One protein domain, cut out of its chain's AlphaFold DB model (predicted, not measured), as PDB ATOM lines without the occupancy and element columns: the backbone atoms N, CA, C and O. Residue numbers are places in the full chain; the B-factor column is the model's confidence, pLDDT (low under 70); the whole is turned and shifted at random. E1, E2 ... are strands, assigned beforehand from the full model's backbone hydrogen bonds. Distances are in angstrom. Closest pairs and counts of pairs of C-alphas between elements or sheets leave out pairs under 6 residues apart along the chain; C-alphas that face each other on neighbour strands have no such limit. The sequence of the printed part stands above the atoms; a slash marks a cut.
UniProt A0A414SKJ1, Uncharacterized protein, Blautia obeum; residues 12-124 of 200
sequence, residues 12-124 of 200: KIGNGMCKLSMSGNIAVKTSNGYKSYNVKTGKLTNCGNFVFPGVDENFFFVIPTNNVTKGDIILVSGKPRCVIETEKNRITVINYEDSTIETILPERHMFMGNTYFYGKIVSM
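What this domain is: This is residues 12 to 124 of the 200 residues of an uncharacterized protein of Blautia obeum (UniProt A0A414SKJ1). Two antiparallel sheets form a sandwich, partly face to face with their strands crossed: a small sheet of four strands, E1 to E4, covers part of a larger, strongly twisted sheet of six, in which E7 bends. Two long links without named elements, residues 47 to 59 and 105 to 117, reach to opposite ends of the elongated whole. The printed part has 113 residues, with no named helix and ten named strands, E1 to E10 in turn; the sheet orders are E1 - E2 - E3 - E4 and E5 - E10 - E6 - E7 - E8 - E9. The class is all strand, though 51 of the 113 residues, under half, are in named strands. The whole is compact, with a radius of gyration of the C-alphas of 13.9 A, and spans 43 by 27 by 23 A.

Where its parts are: E1 is residues 18 to 20, with C-alpha 18 at (31.369, -77.643, -9.235). E2 is residues 26 to 30, and E3, residues 33 to 38, is 17.2 A long from first to last C-alpha. E4 is residues 43 to 46. After residues 47 to 59 comes E5, residues 60 to 65, 15.3 A long, with C-alpha 60 at (32.006, -70.898, -11.564). E6 is residues 73 to 76. E7, residues 79 to 86, is the longest strand by residues, 18.2 A from first to last C-alpha, and it bends by 61 degrees at residue 83. E8 is residues 91 to 95 and E9 is residues 101 to 104. E10, residues 118 to 123, is 15.8 A long and ends with C-alpha 123 at (29.320, -70.913, -15.156).

How they stand to each other: In the six-stranded sheet E5 and E9 are the edge strands. E5 and E10 are antiparallel at 145 degrees, with N 61 and O 122 2.9 A apart, within hydrogen-bond range. E10 and E6 are antiparallel, with N 75 and O 119 at 2.8 A. E6, E7, E8 and E9 form a meander, each strand the antiparallel neighbour of the one before. Its three hairpins have N 74 and O 81 at 2.9 A, N 94 and O 82 at 2.8 A, and N 93 and O 102 at 2.8 A. E1, E2, E3 and E4 form the other meander, with E1 and E4 as edge strands. Its hairpins have N 27 and O 19 at 2.8 A, N 28 and O 35 at 2.8 A, and N 45 and O 36 at 2.8 A. The pairing is staggered: E2 pairs with E1 over residues 26 to 28 and with E3 over residues 28 to 30. The strands of the two sheets stand at 64 degrees, and the parts that face each other are 9.6 A centre to centre. The closest C-alphas of E2 and E7 are those of Val 28 and Pro 80, 7.0 A apart. Those of E3 and E7 are of Tyr 37 and Cys 82, at 7.2 A, and those of E1 and E5 are of Cys 18 and Phe 60, at 7.2 A. E1 and E10 are near each other, while E4 is apart from E7, E8 and E10, for instance.

The domain as a whole: The two C-alphas farthest apart, those of Asn 49 and Gly 113, are 44.0 A apart. The links E4 to E5 and E9 to E10 are long, with 13 residues each; at the first the chain changes from one sheet to the other. The link E5 to E6 is short but not tight, and the other links are tight. The printed part has no cut. The mean pLDDT of the printed part is 86.4, and the model's confidence is under 70 at residue 53 and residues 108 to 116.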
ATOM      1  N   LYS A  12      33.625 -66.407  -5.832       84.31
ATOM      2  CA  LYS A  12      34.037 -67.760  -6.229       84.31
ATOM      3  C   LYS A  12      33.265 -68.825  -5.450       84.31
ATOM      4  O   LYS A  12      32.994 -68.656  -4.261       84.31
ATOM      5  N   ILE A  13      32.955 -69.938  -6.110       88.62
ATOM      6  CA  ILE A  13      32.423 -71.120  -5.425       88.62
ATOM      7  C   ILE A  13      33.499 -71.781  -4.548       88.62
ATOM      8  O   ILE A  13      34.696 -71.537  -4.706       88.62
ATOM      9  N   GLY A  14      33.077 -72.654  -3.628       86.12
ATOM     10  CA  GLY A  14      34.008 -73.460  -2.835       86.12
ATOM     11  C   GLY A  14      34.842 -74.412  -3.703       86.12
ATOM     12  O   GLY A  14      34.376 -74.884  -4.741       86.12
ATOM     13  N   ASN A  15      36.063 -74.730  -3.257       87.06
ATOM     14  CA  ASN A  15      36.993 -75.591  -3.997       87.06
ATOM     15  C   ASN A  15      36.339 -76.931  -4.390       87.06
ATOM     16  O   ASN A  15      35.790 -77.659  -3.551       87.06
ATOM     17  N   GLY A  16      36.380 -77.230  -5.691       87.50
ATOM     18  CA  GLY A  16      35.828 -78.438  -6.281       87.50
ATOM     19  C   GLY A  16      34.314 -78.593  -6.146       87.50
ATOM     20  O   GLY A  16      33.828 -79.672  -6.468       87.50
ATOM     21  N   MET A  17      33.560 -77.592  -5.676       91.25
ATOM     22  CA  MET A  17      32.103 -77.670  -5.480       91.25
ATOM     23  C   MET A  17      31.361 -77.940  -6.793       91.25
ATOM     24  O   MET A  17      30.397 -78.711  -6.812       91.25
ATOM     25  N   CYS A  18      31.848 -77.366  -7.892       91.56
ATOM     26  CA  CYS A  18      31.369 -77.643  -9.235       91.56
ATOM     27  C   CYS A  18      32.538 -77.924 -10.178       91.56
ATOM     28  O   CYS A  18      33.635 -77.394 -10.020       91.56
ATOM     29  N   LYS A  19      32.266 -78.767 -11.168       90.31
ATOM     30  CA  LYS A  19      33.103 -79.015 -12.339       90.31
ATOM     31  C   LYS A  19      32.225 -79.001 -13.575       90.31
ATOM     32  O   LYS A  19      30.996 -79.008 -13.479       90.31
ATOM     33  N   LEU A  20      32.844 -79.043 -14.744       87.38
ATOM     34  CA  LEU A  20      32.112 -79.226 -15.984       87.38
ATOM     35  C   LEU A  20      32.086 -80.703 -16.380       87.38
ATOM     36  O   LEU A  20      33.139 -81.311 -16.560       87.38
ATOM     37  N   SER A  21      30.897 -81.296 -16.518       86.12
ATOM     38  CA  SER A  21      30.782 -82.660 -17.051       86.12
ATOM     39  C   SER A  21      31.093 -82.688 -18.548       86.12
ATOM     40  O   SER A  21      30.827 -81.718 -19.256       86.12
ATOM     41  N   MET A  22      31.532 -83.836 -19.061       81.19
ATOM     42  CA  MET A  22      31.707 -84.060 -20.505       81.19
ATOM     43  C   MET A  22      30.410 -83.907 -21.311       81.19
ATOM     44  O   MET A  22      30.447 -83.657 -22.509       81.19
ATOM     45  N   SER A  23      29.249 -83.993 -20.652       75.56
ATOM     46  CA  SER A  23      27.955 -83.687 -21.270       75.56
ATOM     47  C   SER A  23      27.672 -82.185 -21.416       75.56
ATOM     48  O   SER A  23      26.623 -81.824 -21.937       75.56
ATOM     49  N   GLY A  24      28.561 -81.307 -20.947       77.56
ATOM     50  CA  GLY A  24      28.383 -79.857 -21.001       77.56
ATOM     51  C   GLY A  24      27.479 -79.282 -19.906       77.56
ATOM     52  O   GLY A  24      27.219 -78.083 -19.909       77.56
ATOM     53  N   ASN A  25      27.019 -80.119 -18.972       85.50
ATOM     54  CA  ASN A  25      26.272 -79.697 -17.787       85.50
ATOM     55  C   ASN A  25      27.213 -79.412 -16.613       85.50
ATOM     56  O   ASN A  25      28.273 -80.043 -16.497       85.50
ATOM     57  N   ILE A  26      26.767 -78.559 -15.690       90.81
ATOM     58  CA  ILE A  26      27.420 -78.358 -14.393       90.81
ATOM     59  C   ILE A  26      27.321 -79.657 -13.583       90.81
ATOM     60  O   ILE A  26      26.238 -80.202 -13.369       90.81
ATOM     61  N   ALA A  27      28.471 -80.163 -13.151       92.12
ATOM     62  CA  ALA A  27      28.592 -81.320 -12.283       92.12
ATOM     63  C   ALA A  27      28.855 -80.843 -10.853       92.12
ATOM     64  O   ALA A  27      29.860 -80.190 -10.585       92.12
ATOM     65  N   VAL A  28      27.959 -81.175  -9.935       93.62
ATOM     66  CA  VAL A  28      28.012 -80.800  -8.522       93.62
ATOM     67  C   VAL A  28      28.704 -81.895  -7.717       93.62
ATOM     68  O   VAL A  28      28.450 -83.083  -7.926       93.62
ATOM     69  N   LYS A  29      29.593 -81.494  -6.804       93.31
ATOM     70  CA  LYS A  29      30.290 -82.402  -5.889       93.31
ATOM     71  C   LYS A  29      29.325 -83.008  -4.874       93.31
ATOM     72  O   LYS A  29      28.495 -82.313  -4.300       93.31
ATOM     73  N   THR A  30      29.514 -84.291  -4.617       93.31
ATOM     74  CA  THR A  30      28.806 -85.107  -3.628       93.31
ATOM     75  C   THR A  30      29.808 -85.967  -2.860       93.31
ATOM     76  O   THR A  30      30.973 -86.045  -3.263       93.31
ATOM     77  N   SER A  31      29.393 -86.647  -1.787       91.12
ATOM     78  CA  SER A  31      30.259 -87.621  -1.090       91.12
ATOM     79  C   SER A  31      30.826 -88.700  -2.017       91.12
ATOM     80  O   SER A  31      31.973 -89.107  -1.856       91.12
ATOM     81  N   ASN A  32      30.055 -89.106  -3.030       87.19
ATOM     82  CA  ASN A  32      30.390 -90.196  -3.950       87.19
ATOM     83  C   ASN A  32      30.926 -89.714  -5.313       87.19
ATOM     84  O   ASN A  32      30.822 -90.426  -6.313       87.19
ATOM     85  N   GLY A  33      31.480 -88.500  -5.382       91.06
ATOM     86  CA  GLY A  33      32.048 -87.931  -6.607       91.06
ATOM     87  C   GLY A  33      31.226 -86.764  -7.140       91.06
ATOM     88  O   GLY A  33      30.885 -85.860  -6.387       91.06
ATOM     89  N   TYR A  34      30.920 -86.752  -8.437       93.00
ATOM     90  CA  TYR A  34      30.214 -85.641  -9.082       93.00
ATOM     91  C   TYR A  34      28.932 -86.115  -9.754       93.00
ATOM     92  O   TYR A  34      28.920 -87.174 -10.377       93.00
ATOM     93  N   LYS A  35      27.872 -85.314  -9.681       94.25
ATOM     94  CA  LYS A  35      26.587 -85.590 -10.332       94.25
ATOM     95  C   LYS A  35      26.093 -84.363 -11.089       94.25
ATOM     96  O   LYS A  35      26.286 -83.242 -10.640       94.25
ATOM     97  N   SER A  36      25.436 -84.571 -12.222       92.69
ATOM     98  CA  SER A  36      24.692 -83.519 -12.926       92.69
ATOM     99  C   SER A  36      23.221 -83.902 -13.025       92.69
ATOM    100  O   SER A  36      22.890 -85.088 -13.053       92.69
ATOM    101  N   TYR A  37      22.337 -82.910 -13.066       92.44
ATOM    102  CA  TYR A  37      20.906 -83.120 -13.252       92.44
ATOM    103  C   TYR A  37      20.462 -82.448 -14.547       92.44
ATOM    104  O   TYR A  37      20.794 -81.292 -14.800       92.44
ATOM    105  N   ASN A  38      19.727 -83.178 -15.379       89.94
ATOM    106  CA  ASN A  38      19.143 -82.643 -16.599       89.94
ATOM    107  C   ASN A  38      17.661 -82.346 -16.360       89.94
ATOM    108  O   ASN A  38      16.845 -83.264 -16.341       89.94
ATOM    109  N   VAL A  39      17.321 -81.060 -16.235       88.81
ATOM    110  CA  VAL A  39      15.940 -80.603 -16.009       88.81
ATOM    111  C   VAL A  39      14.972 -80.931 -17.142       88.81
ATOM    112  O   VAL A  39      13.776 -81.025 -16.882       88.81
ATOM    113  N   LYS A  40      15.465 -81.119 -18.376       87.88
ATOM    114  CA  LYS A  40      14.626 -81.490 -19.525       87.88
ATOM    115  C   LYS A  40      14.226 -82.959 -19.462       87.88
ATOM    116  O   LYS A  40      13.085 -83.299 -19.726       87.88
ATOM    117  N   THR A  41      15.166 -83.836 -19.102       90.00
ATOM    118  CA  THR A  41      14.926 -85.289 -19.096       90.00
ATOM    119  C   THR A  41      14.586 -85.852 -17.718       90.00
ATOM    120  O   THR A  41      14.326 -87.045 -17.615       90.00
ATOM    121  N   GLY A  42      14.705 -85.057 -16.652       90.00
ATOM    122  CA  GLY A  42      14.528 -85.508 -15.269       90.00
ATOM    123  C   GLY A  42      15.585 -86.507 -14.786       90.00
ATOM    124  O   GLY A  42      15.333 -87.276 -13.864       90.00
ATOM    125  N   LYS A  43      16.763 -86.556 -15.428       90.88
ATOM    126  CA  LYS A  43      17.781 -87.589 -15.158       90.88
ATOM    127  C   LYS A  43      18.948 -87.029 -14.364       90.88
ATOM    128  O   LYS A  43      19.529 -86.010 -14.741       90.88
ATOM    129  N   LEU A  44      19.318 -87.751 -13.312       91.62
ATOM    130  CA  LEU A  44      20.519 -87.517 -12.527       91.62
ATOM    131  C   LEU A  44      21.631 -88.455 -13.014       91.62
ATOM    132  O   LEU A  44      21.469 -89.673 -13.028       91.62
ATOM    133  N   THR A  45      22.758 -87.885 -13.424       91.31
ATOM    134  CA  THR A  45      23.871 -88.616 -14.039       91.31
ATOM    135  C   THR A  45      25.097 -88.534 -13.145       91.31
ATOM    136  O   THR A  45      25.517 -87.436 -12.778       91.31
ATOM    137  N   ASN A  46      25.709 -89.678 -12.826       91.62
ATOM    138  CA  ASN A  46      27.015 -89.711 -12.170       91.62
ATOM    139  C   ASN A  46      28.111 -89.344 -13.185       91.62
ATOM    140  O   ASN A  46      28.288 -90.013 -14.201       91.62
ATOM    141  N   CYS A  47      28.833 -88.265 -12.905       87.50
ATOM    142  CA  CYS A  47      29.893 -87.713 -13.739       87.50
ATOM    143  C   CYS A  47      31.284 -87.864 -13.105       87.50
ATOM    144  O   CYS A  47      32.210 -87.217 -13.577       87.50
ATOM    145  N   GLY A  48      31.463 -88.675 -12.055       80.19
ATOM    146  CA  GLY A  48      32.712 -88.747 -11.280       80.19
ATOM    147  C   GLY A  48      33.983 -88.917 -12.123       80.19
ATOM    148  O   GLY A  48      34.957 -88.205 -11.898       80.19
ATOM    149  N   ASN A  49      33.935 -89.778 -13.145       80.44
ATOM    150  CA  ASN A  49      35.053 -90.025 -14.069       80.44
ATOM    151  C   ASN A  49      34.968 -89.216 -15.378       80.44
ATOM    152  O   ASN A  49      35.852 -89.317 -16.222       80.44
ATOM    153  N   PHE A  50      33.907 -88.428 -15.568       82.56
ATOM    154  CA  PHE A  50      33.551 -87.789 -16.839       82.56
ATOM    155  C   PHE A  50      33.374 -86.277 -16.669       82.56
ATOM    156  O   PHE A  50      32.344 -85.699 -17.027       82.56
ATOM    157  N   VAL A  51      34.393 -85.638 -16.098       83.06
ATOM    158  CA  VAL A  51      34.521 -84.178 -15.990       83.06
ATOM    159  C   VAL A  51      35.690 -83.694 -16.842       83.06
ATOM    160  O   VAL A  51      36.683 -84.404 -16.988       83.06
ATOM    161  N   PHE A  52      35.577 -82.498 -17.420       79.62
ATOM    162  CA  PHE A  52      36.637 -81.918 -18.238       79.62
ATOM    163  C   PHE A  52      37.892 -81.644 -17.392       79.62
ATOM    164  O   PHE A  52      37.809 -80.902 -16.407       79.62
ATOM    165  N   PRO A  53      39.060 -82.202 -17.759       66.81
ATOM    166  CA  PRO A  53      40.314 -81.847 -17.111       66.81
ATOM    167  C   PRO A  53      40.670 -80.393 -17.461       66.81
ATOM    168  O   PRO A  53      40.669 -80.019 -18.630       66.81
ATOM    169  N   GLY A  54      40.949 -79.567 -16.450       70.00
ATOM    170  CA  GLY A  54      41.329 -78.156 -16.624       70.00
ATOM    171  C   GLY A  54      40.184 -77.140 -16.544       70.00
ATOM    172  O   GLY A  54      40.455 -75.947 -16.484       70.00
ATOM    173  N   VAL A  55      38.922 -77.585 -16.478       73.19
ATOM    174  CA  VAL A  55      37.796 -76.720 -16.087       73.19
ATOM    175  C   VAL A  55      37.467 -76.983 -14.620       73.19
ATOM    176  O   VAL A  55      36.831 -77.984 -14.276       73.19
ATOM    177  N   ASP A  56      37.944 -76.090 -13.759       74.62
ATOM    178  CA  ASP A  56      37.858 -76.182 -12.301       74.62
ATOM    179  C   ASP A  56      36.914 -75.129 -11.689       74.62
ATOM    180  O   ASP A  56      36.120 -74.491 -12.385       74.62
ATOM    181  N   GLU A  57      36.964 -74.956 -10.368       78.50
ATOM    182  CA  GLU A  57      36.143 -73.989  -9.640       78.50
ATOM    183  C   GLU A  57      36.273 -72.534 -10.123       78.50
ATOM    184  O   GLU A  57      35.360 -71.745  -9.887       78.50
ATOM    185  N   ASN A  58      37.355 -72.156 -10.818       82.31
ATOM    186  CA  ASN A  58      37.573 -70.772 -11.251       82.31
ATOM    187  C   ASN A  58      36.612 -70.321 -12.359       82.31
ATOM    188  O   ASN A  58      36.506 -69.125 -12.623       82.31
ATOM    189  N   PHE A  59      35.895 -71.259 -12.976       85.12
ATOM    190  CA  PHE A  59      34.912 -70.999 -14.031       85.12
ATOM    191  C   PHE A  59      33.487 -70.851 -13.519       85.12
ATOM    192  O   PHE A  59      32.554 -70.722 -14.321       85.12
ATOM    193  N   PHE A  60      33.306 -70.914 -12.203       89.06
ATOM    194  CA  PHE A  60      32.006 -70.898 -11.564       89.06
ATOM    195  C   PHE A  60      31.948 -69.820 -10.487       89.06
ATOM    196  O   PHE A  60      32.875 -69.637  -9.694       89.06
ATOM    197  N   PHE A  61      30.813 -69.136 -10.432       89.62
ATOM    198  CA  PHE A  61      30.589 -68.021  -9.523       89.62
ATOM    199  C   PHE A  61      29.243 -68.163  -8.839       89.62
ATOM    200  O   PHE A  61      28.299 -68.689  -9.420       89.62
ATOM    201  N   VAL A  62      29.158 -67.660  -7.615       89.62
ATOM    202  CA  VAL A  62      27.894 -67.414  -6.931       89.62
ATOM    203  C   VAL A  62      27.493 -65.972  -7.208       89.62
ATOM    204  O   VAL A  62      28.311 -65.064  -7.050       89.62
ATOM    205  N   ILE A  63      26.248 -65.766  -7.618       87.19
ATOM    206  CA  ILE A  63      25.643 -64.450  -7.812       87.19
ATOM    207  C   ILE A  63      24.356 -64.392  -6.983       87.19
ATOM    208  O   ILE A  63      23.564 -65.340  -7.035       87.19
ATOM    209  N   PRO A  64      24.115 -63.310  -6.225       84.88
ATOM    210  CA  PRO A  64      22.880 -63.162  -5.478       84.88
ATOM    211  C   PRO A  64      21.727 -62.899  -6.454       84.88
ATOM    212  O   PRO A  64      21.819 -62.017  -7.305       84.88
ATOM    213  N   THR A  65      20.629 -63.639  -6.320       84.69
ATOM    214  CA  THR A  65      19.411 -63.441  -7.118       84.69
ATOM    215  C   THR A  65      18.164 -63.480  -6.246       84.69
ATOM    216  O   THR A  65      18.088 -64.257  -5.296       84.69
ATOM    217  N   ASN A  66      17.172 -62.664  -6.589       83.44
ATOM    218  CA  ASN A  66      15.824 -62.699  -6.018       83.44
ATOM    219  C   ASN A  66      14.840 -63.531  -6.850       83.44
ATOM    220  O   ASN A  66      13.754 -63.856  -6.374       83.44
ATOM    221  N   ASN A  67      15.237 -63.890  -8.069       84.38
ATOM    222  CA  ASN A  67      14.451 -64.673  -9.004       84.38
ATOM    223  C   ASN A  67      15.153 -66.004  -9.252       84.38
ATOM    224  O   ASN A  67      16.347 -66.045  -9.559       84.38
ATOM    225  N   VAL A  68      14.400 -67.086  -9.103       89.62
ATOM    226  CA  VAL A  68      14.896 -68.450  -9.260       89.62
ATOM    227  C   VAL A  68      13.981 -69.176 -10.229       89.62
ATOM    228  O   VAL A  68      12.770 -69.243 -10.008       89.62
ATOM    229  N   THR A  69      14.552 -69.726 -11.293       92.44
ATOM    230  CA  THR A  69      13.802 -70.452 -12.323       92.44
ATOM    231  C   THR A  69      14.242 -71.910 -12.409       92.44
ATOM    232  O   THR A  69      15.296 -72.306 -11.902       92.44
ATOM    233  N   LYS A  70      13.413 -72.748 -13.039       94.00
ATOM    234  CA  LYS A  70      13.728 -74.160 -13.287       94.00
ATOM    235  C   LYS A  70      15.068 -74.283 -14.022       94.00
ATOM    236  O   LYS A  70      15.268 -73.664 -15.061       94.00
ATOM    237  N   GLY A  71      15.966 -75.120 -13.505       91.50
ATOM    238  CA  GLY A  71      17.328 -75.288 -14.024       91.50
ATOM    239  C   GLY A  71      18.395 -74.518 -13.263       91.50
ATOM    240  O   GLY A  71      19.568 -74.881 -13.359       91.50
ATOM    241  N   ASP A  72      18.014 -73.529 -12.457       93.19
ATOM    242  CA  ASP A  72      18.974 -72.816 -11.628       93.19
ATOM    243  C   ASP A  72      19.597 -73.745 -10.586       93.19
ATOM    244  O   ASP A  72      18.934 -74.595  -9.989       93.19
ATOM    245  N   ILE A  73      20.899 -73.578 -10.357       94.81
ATOM    246  CA  ILE A  73      21.593 -74.222  -9.246       94.81
ATOM    247  C   ILE A  73      21.753 -73.177  -8.154       94.81
ATOM    248  O   ILE A  73      22.465 -72.196  -8.342       94.81
ATOM    249  N   ILE A  74      21.097 -73.380  -7.017       93.56
ATOM    250  CA  ILE A  74      21.116 -72.451  -5.884       93.56
ATOM    251  C   ILE A  74      21.799 -73.077  -4.674       93.56
ATOM    252  O   ILE A  74      21.794 -74.295  -4.498       93.56
ATOM    253  N   LEU A  75      22.383 -72.244  -3.820       91.75
ATOM    254  CA  LEU A  75      22.932 -72.664  -2.538       91.75
ATOM    255  C   LEU A  75      21.832 -72.691  -1.473       91.75
ATOM    256  O   LEU A  75      21.263 -71.655  -1.137       91.75
ATOM    257  N   VAL A  76      21.585 -73.872  -0.907       89.88
ATOM    258  CA  VAL A  76      20.701 -74.087   0.247       89.88
ATOM    259  C   VAL A  76      21.559 -74.608   1.392       89.88
ATOM    260  O   VAL A  76      22.212 -75.645   1.256       89.88
ATOM    261  N   SER A  77      21.636 -73.853   2.491       86.31
ATOM    262  CA  SER A  77      22.531 -74.150   3.625       86.31
ATOM    263  C   SER A  77      23.983 -74.425   3.185       86.31
ATOM    264  O   SER A  77      24.645 -75.339   3.676       86.31
ATOM    265  N   GLY A  78      24.464 -73.664   2.193       86.94
ATOM    266  CA  GLY A  78      25.814 -73.782   1.631       86.94
ATOM    267  C   GLY A  78      26.034 -74.951   0.659       86.94
ATOM    268  O   GLY A  78      27.143 -75.097   0.145       86.94
ATOM    269  N   LYS A  79      25.014 -75.772   0.373       91.88
ATOM    270  CA  LYS A  79      25.104 -76.893  -0.576       91.88
ATOM    271  C   LYS A  79      24.348 -76.588  -1.877       91.88
ATOM    272  O   LYS A  79      23.219 -76.105  -1.802       91.88
ATOM    273  N   PRO A  80      24.913 -76.888  -3.062       94.56
ATOM    274  CA  PRO A  80      24.228 -76.652  -4.332       94.56
ATOM    275  C   PRO A  80      23.038 -77.593  -4.521       94.56
ATOM    276  O   PRO A  80      23.188 -78.798  -4.340       94.56
ATOM    277  N   ARG A  81      21.890 -77.058  -4.940       95.75
ATOM    278  CA  ARG A  81      20.646 -77.776  -5.261       95.75
ATOM    279  C   ARG A  81      20.108 -77.311  -6.610       95.75
ATOM    280  O   ARG A  81      20.235 -76.134  -6.928       95.75
ATOM    281  N   CYS A  82      19.538 -78.213  -7.409       96.00
ATOM    282  CA  CYS A  82      18.946 -77.845  -8.702       96.00
ATOM    283  C   CYS A  82      17.465 -77.541  -8.547       96.00
ATOM    284  O   CYS A  82      16.739 -78.365  -8.004       96.00
ATOM    285  N   VAL A  83      17.005 -76.415  -9.065       95.88
ATOM    286  CA  VAL A  83      15.598 -76.026  -9.034       95.88
ATOM    287  C   VAL A  83      14.839 -76.779 -10.114       95.88
ATOM    288  O   VAL A  83      15.224 -76.758 -11.286       95.88
ATOM    289  N   ILE A  84      13.742 -77.423  -9.725       96.06
ATOM    290  CA  ILE A  84      12.847 -78.115 -10.657       96.06
ATOM    291  C   ILE A  84      11.487 -77.431 -10.786       96.06
ATOM    292  O   ILE A  84      10.871 -77.544 -11.844       96.06
ATOM    293  N   GLU A  85      11.070 -76.681  -9.764       95.19
ATOM    294  CA  GLU A  85       9.826 -75.913  -9.745       95.19
ATOM    295  C   GLU A  85       9.943 -74.728  -8.777       95.19
ATOM    296  O   GLU A  85      10.568 -74.841  -7.718       95.19
ATOM    297  N   THR A  86       9.321 -73.604  -9.132       92.88
ATOM    298  CA  THR A  86       9.269 -72.396  -8.302       92.88
ATOM    299  C   THR A  86       7.812 -72.003  -8.087       92.88
ATOM    300  O   THR A  86       7.096 -71.720  -9.044       92.88
ATOM    301  N   GLU A  87       7.389 -71.915  -6.828       90.56
ATOM    302  CA  GLU A  87       6.101 -71.356  -6.424       90.56
ATOM    303  C   GLU A  87       6.306 -70.078  -5.595       90.56
ATOM    304  O   GLU A  87       7.405 -69.758  -5.141       90.56
ATOM    305  N   LYS A  88       5.216 -69.353  -5.311       84.19
ATOM    306  CA  LYS A  88       5.254 -68.086  -4.561       84.19
ATOM    307  C   LYS A  88       5.920 -68.192  -3.178       84.19
ATOM    308  O   LYS A  88       6.566 -67.242  -2.743       84.19
ATOM    309  N   ASN A  89       5.738 -69.317  -2.483       86.75
ATOM    310  CA  ASN A  89       6.168 -69.498  -1.087       86.75
ATOM    311  C   ASN A  89       7.101 -70.698  -0.873       86.75
ATOM    312  O   ASN A  89       7.475 -70.975   0.265       86.75
ATOM    313  N   ARG A  90       7.443 -71.436  -1.929       90.81
ATOM    314  CA  ARG A  90       8.294 -72.622  -1.845       90.81
ATOM    315  C   ARG A  90       9.009 -72.853  -3.160       90.81
ATOM    316  O   ARG A  90       8.525 -72.456  -4.215       90.81
ATOM    317  N   ILE A  91      10.151 -73.513  -3.080       94.38
ATOM    318  CA  ILE A  91      10.910 -73.938  -4.250       94.38
ATOM    319  C   ILE A  91      11.119 -75.437  -4.116       94.38
ATOM    320  O   ILE A  91      11.503 -75.921  -3.050       94.38
ATOM    321  N   THR A  92      10.860 -76.176  -5.184       96.62
ATOM    322  CA  THR A  92      11.130 -77.610  -5.229       96.62
ATOM    323  C   THR A  92      12.479 -77.815  -5.901       96.62
ATOM    324  O   THR A  92      12.734 -77.310  -7.000       96.62
ATOM    325  N   VAL A  93      13.365 -78.545  -5.230       97.00
ATOM    326  CA  VAL A  93      14.751 -78.737  -5.649       97.00
ATOM    327  C   VAL A  93      15.167 -80.204  -5.609       97.00
ATOM    328  O   VAL A  93      14.641 -80.995  -4.834       97.00
ATOM    329  N   ILE A  94      16.163 -80.559  -6.414       97.06
ATOM    330  CA  ILE A  94      16.856 -81.847  -6.364       97.06
ATOM    331  C   ILE A  94      18.084 -81.733  -5.465       97.06
ATOM    332  O   ILE A  94      18.945 -80.861  -5.651       97.06
ATOM    333  N   ASN A  95      18.184 -82.661  -4.519       96.06
ATOM    334  CA  ASN A  95      19.388 -82.944  -3.761       96.06
ATOM    335  C   ASN A  95      20.325 -83.841  -4.576       96.06
ATOM    336  O   ASN A  95      20.001 -84.985  -4.888       96.06
ATOM    337  N   TYR A  96      21.518 -83.351  -4.907       94.94
ATOM    338  CA  TYR A  96      22.500 -84.169  -5.618       94.94
ATOM    339  C   TYR A  96      23.066 -85.300  -4.749       94.94
ATOM    340  O   TYR A  96      23.442 -86.347  -5.279       94.94
ATOM    341  N   GLU A  97      23.131 -85.117  -3.432       93.38
ATOM    342  CA  GLU A  97      23.801 -86.033  -2.510       93.38
ATOM    343  C   GLU A  97      23.096 -87.393  -2.478       93.38
ATOM    344  O   GLU A  97      23.657 -88.413  -2.890       93.38
ATOM    345  N   ASP A  98      21.825 -87.377  -2.094       93.25
ATOM    346  CA  ASP A  98      20.980 -88.555  -1.881       93.25
ATOM    347  C   ASP A  98      19.957 -88.780  -3.006       93.25
ATOM    348  O   ASP A  98      19.298 -89.815  -3.037       93.25
ATOM    349  N   SER A  99      19.905 -87.894  -4.007       92.56
ATOM    350  CA  SER A  99      18.984 -87.984  -5.152       92.56
ATOM    351  C   SER A  99      17.507 -87.810  -4.768       92.56
ATOM    352  O   SER A  99      16.625 -88.321  -5.457       92.56
ATOM    353  N   THR A 100      17.230 -87.095  -3.677       95.81
ATOM    354  CA  THR A 100      15.867 -86.773  -3.238       95.81
ATOM    355  C   THR A 100      15.347 -85.469  -3.844       95.81
ATOM    356  O   THR A 100      16.111 -84.603  -4.285       95.81
ATOM    357  N   ILE A 101      14.020 -85.336  -3.863       96.38
ATOM    358  CA  ILE A 101      13.330 -84.071  -4.113       96.38
ATOM    359  C   ILE A 101      13.011 -83.450  -2.756       96.38
ATOM    360  O   ILE A 101      12.401 -84.093  -1.903       96.38
ATOM    361  N   GLU A 102      13.405 -82.198  -2.572       95.94
ATOM    362  CA  GLU A 102      13.152 -81.431  -1.359       95.94
ATOM    363  C   GLU A 102      12.359 -80.171  -1.685       95.94
ATOM    364  O   GLU A 102      12.555 -79.533  -2.720       95.94
ATOM    365  N   THR A 103      11.485 -79.780  -0.765       95.94
ATOM    366  CA  THR A 103      10.811 -78.484  -0.806       95.94
ATOM    367  C   THR A 103      11.500 -77.554   0.177       95.94
ATOM    368  O   THR A 103      11.550 -77.835   1.374       95.94
ATOM    369  N   ILE A 104      12.020 -76.439  -0.324       91.56
ATOM    370  CA  ILE A 104      12.675 -75.418   0.487       91.56
ATOM    371  C   ILE A 104      11.744 -74.223   0.670       91.56
ATOM    372  O   ILE A 104      11.027 -73.814  -0.249       91.56
ATOM    373  N   LEU A 105      11.775 -73.656   1.872       88.75
ATOM    374  CA  LEU A 105      11.105 -72.401   2.174       88.75
ATOM    375  C   LEU A 105      12.102 -71.247   1.998       88.75
ATOM    376  O   LEU A 105      13.182 -71.293   2.587       88.75
ATOM    377  N   PRO A 106      11.759 -70.217   1.208       82.50
ATOM    378  CA  PRO A 106      12.555 -69.004   1.078       82.50
ATOM    379  C   PRO A 106      12.840 -68.349   2.440       82.50
ATOM    380  O   PRO A 106      11.924 -67.861   3.105       82.50
ATOM    381  N   GLU A 107      14.107 -68.296   2.853       75.62
ATOM    382  CA  GLU A 107      14.502 -67.579   4.070       75.62
ATOM    383  C   GLU A 107      14.597 -66.073   3.800       75.62
ATOM    384  O   GLU A 107      15.212 -65.625   2.830       75.62
ATOM    385  N   ARG A 108      13.976 -65.269   4.670       69.75
ATOM    386  CA  ARG A 108      14.094 -63.807   4.617       69.75
ATOM    387  C   ARG A 108      15.262 -63.356   5.465       69.75
ATOM    388  O   ARG A 108      15.362 -63.713   6.636       69.75
ATOM    389  N   HIS A 109      16.088 -62.487   4.900       65.25
ATOM    390  CA  HIS A 109      17.141 -61.844   5.662       65.25
ATOM    391  C   HIS A 109      16.631 -60.542   6.295       65.25
ATOM    392  O   HIS A 109      16.150 -59.647   5.602       65.25
ATOM    393  N   MET A 110      16.788 -60.406   7.615       54.44
ATOM    394  CA  MET A 110      16.271 -59.273   8.403       54.44
ATOM    395  C   MET A 110      16.774 -57.891   7.947       54.44
ATOM    396  O   MET A 110      16.085 -56.894   8.141       54.44
ATOM    397  N   PHE A 111      17.943 -57.822   7.301       57.25
ATOM    398  CA  PHE A 111      18.533 -56.566   6.814       57.25
ATOM    399  C   PHE A 111      18.147 -56.186   5.371       57.25
ATOM    400  O   PHE A 111      18.461 -55.079   4.944       57.25
ATOM    401  N   MET A 112      17.477 -57.065   4.616       59.28
ATOM    402  CA  MET A 112      17.112 -56.843   3.200       59.28
ATOM    403  C   MET A 112      15.596 -56.712   2.967       59.28
ATOM    404  O   MET A 112      15.100 -56.807   1.840       59.28
ATOM    405  N   GLY A 113      14.841 -56.447   4.034       60.28
ATOM    406  CA  GLY A 113      13.401 -56.218   3.959       60.28
ATOM    407  C   GLY A 113      12.641 -57.430   3.408       60.28
ATOM    408  O   GLY A 113      12.832 -58.554   3.863       60.28
ATOM    409  N   ASN A 114      11.761 -57.202   2.429       57.47
ATOM    410  CA  ASN A 114      10.872 -58.227   1.859       57.47
ATOM    411  C   ASN A 114      11.496 -59.055   0.722       57.47
ATOM    412  O   ASN A 114      10.781 -59.815   0.068       57.47
ATOM    413  N   THR A 115      12.791 -58.897   0.446       60.88
ATOM    414  CA  THR A 115      13.440 -59.563  -0.691       60.88
ATOM    415  C   THR A 115      14.158 -60.838  -0.257       60.88
ATOM    416  O   THR A 115      14.865 -60.863   0.749       60.88
ATOM    417  N   TYR A 116      13.941 -61.916  -1.011       65.25
ATOM    418  CA  TYR A 116      14.679 -63.167  -0.868       65.25
ATOM    419  C   TYR A 116      15.944 -63.078  -1.708       65.25
ATOM    420  O   TYR A 116      15.894 -62.555  -2.819       65.25
ATOM    421  N   PHE A 117      17.057 -63.604  -1.203       74.12
ATOM    422  CA  PHE A 117      18.271 -63.732  -1.993       74.12
ATOM    423  C   PHE A 117      18.815 -65.148  -1.900       74.12
ATOM    424  O   PHE A 117      19.044 -65.676  -0.815       74.12
ATOM    425  N   TYR A 118      19.059 -65.728  -3.065       83.88
ATOM    426  CA  TYR A 118      19.704 -67.016  -3.232       83.88
ATOM    427  C   TYR A 118      21.075 -66.802  -3.845       83.88
ATOM    428  O   TYR A 118      21.226 -66.004  -4.769       83.88
ATOM    429  N   GLY A 119      22.069 -67.544  -3.369       88.44
ATOM    430  CA  GLY A 119      23.329 -67.671  -4.090       88.44
ATOM    431  C   GLY A 119      23.131 -68.607  -5.276       88.44
ATOM    432  O   GLY A 119      23.119 -69.823  -5.091       88.44
ATOM    433  N   LYS A 120      22.952 -68.065  -6.480       91.12
ATOM    434  CA  LYS A 120      22.856 -68.843  -7.720       91.12
ATOM    435  C   LYS A 120      24.250 -69.118  -8.261       91.12
ATOM    436  O   LYS A 120      25.032 -68.193  -8.459       91.12
ATOM    437  N   ILE A 121      24.550 -70.385  -8.520       91.88
ATOM    438  CA  ILE A 121      25.775 -70.800  -9.191       91.88
ATOM    439  C   ILE A 121      25.602 -70.608 -10.693       91.88
ATOM    440  O   ILE A 121      24.688 -71.160 -11.306       91.88
ATOM    441  N   VAL A 122      26.524 -69.862 -11.290       88.62
ATOM    442  CA  VAL A 122      26.639 -69.666 -12.734       88.62
ATOM    443  C   VAL A 122      27.997 -70.151 -13.221       88.62
ATOM    444  O   VAL A 122      28.973 -70.150 -12.471       88.62
ATOM    445  N   SER A 123      28.068 -70.564 -14.484       85.94
ATOM    446  CA  SER A 123      29.320 -70.913 -15.156       85.94
ATOM    447  C   SER A 123      29.624 -69.898 -16.252       85.94
ATOM    448  O   SER A 123      28.709 -69.496 -16.969       85.94
ATOM    449  N   MET A 124      30.901 -69.555 -16.456       80.25
ATOM    450  CA  MET A 124      31.344 -68.760 -17.622       80.25
ATOM    451  C   MET A 124      31.006 -69.428 -18.957       80.25
ATOM    452  O   MET A 124      30.960 -68.786 -20.001       80.25
TER     453      MET A 124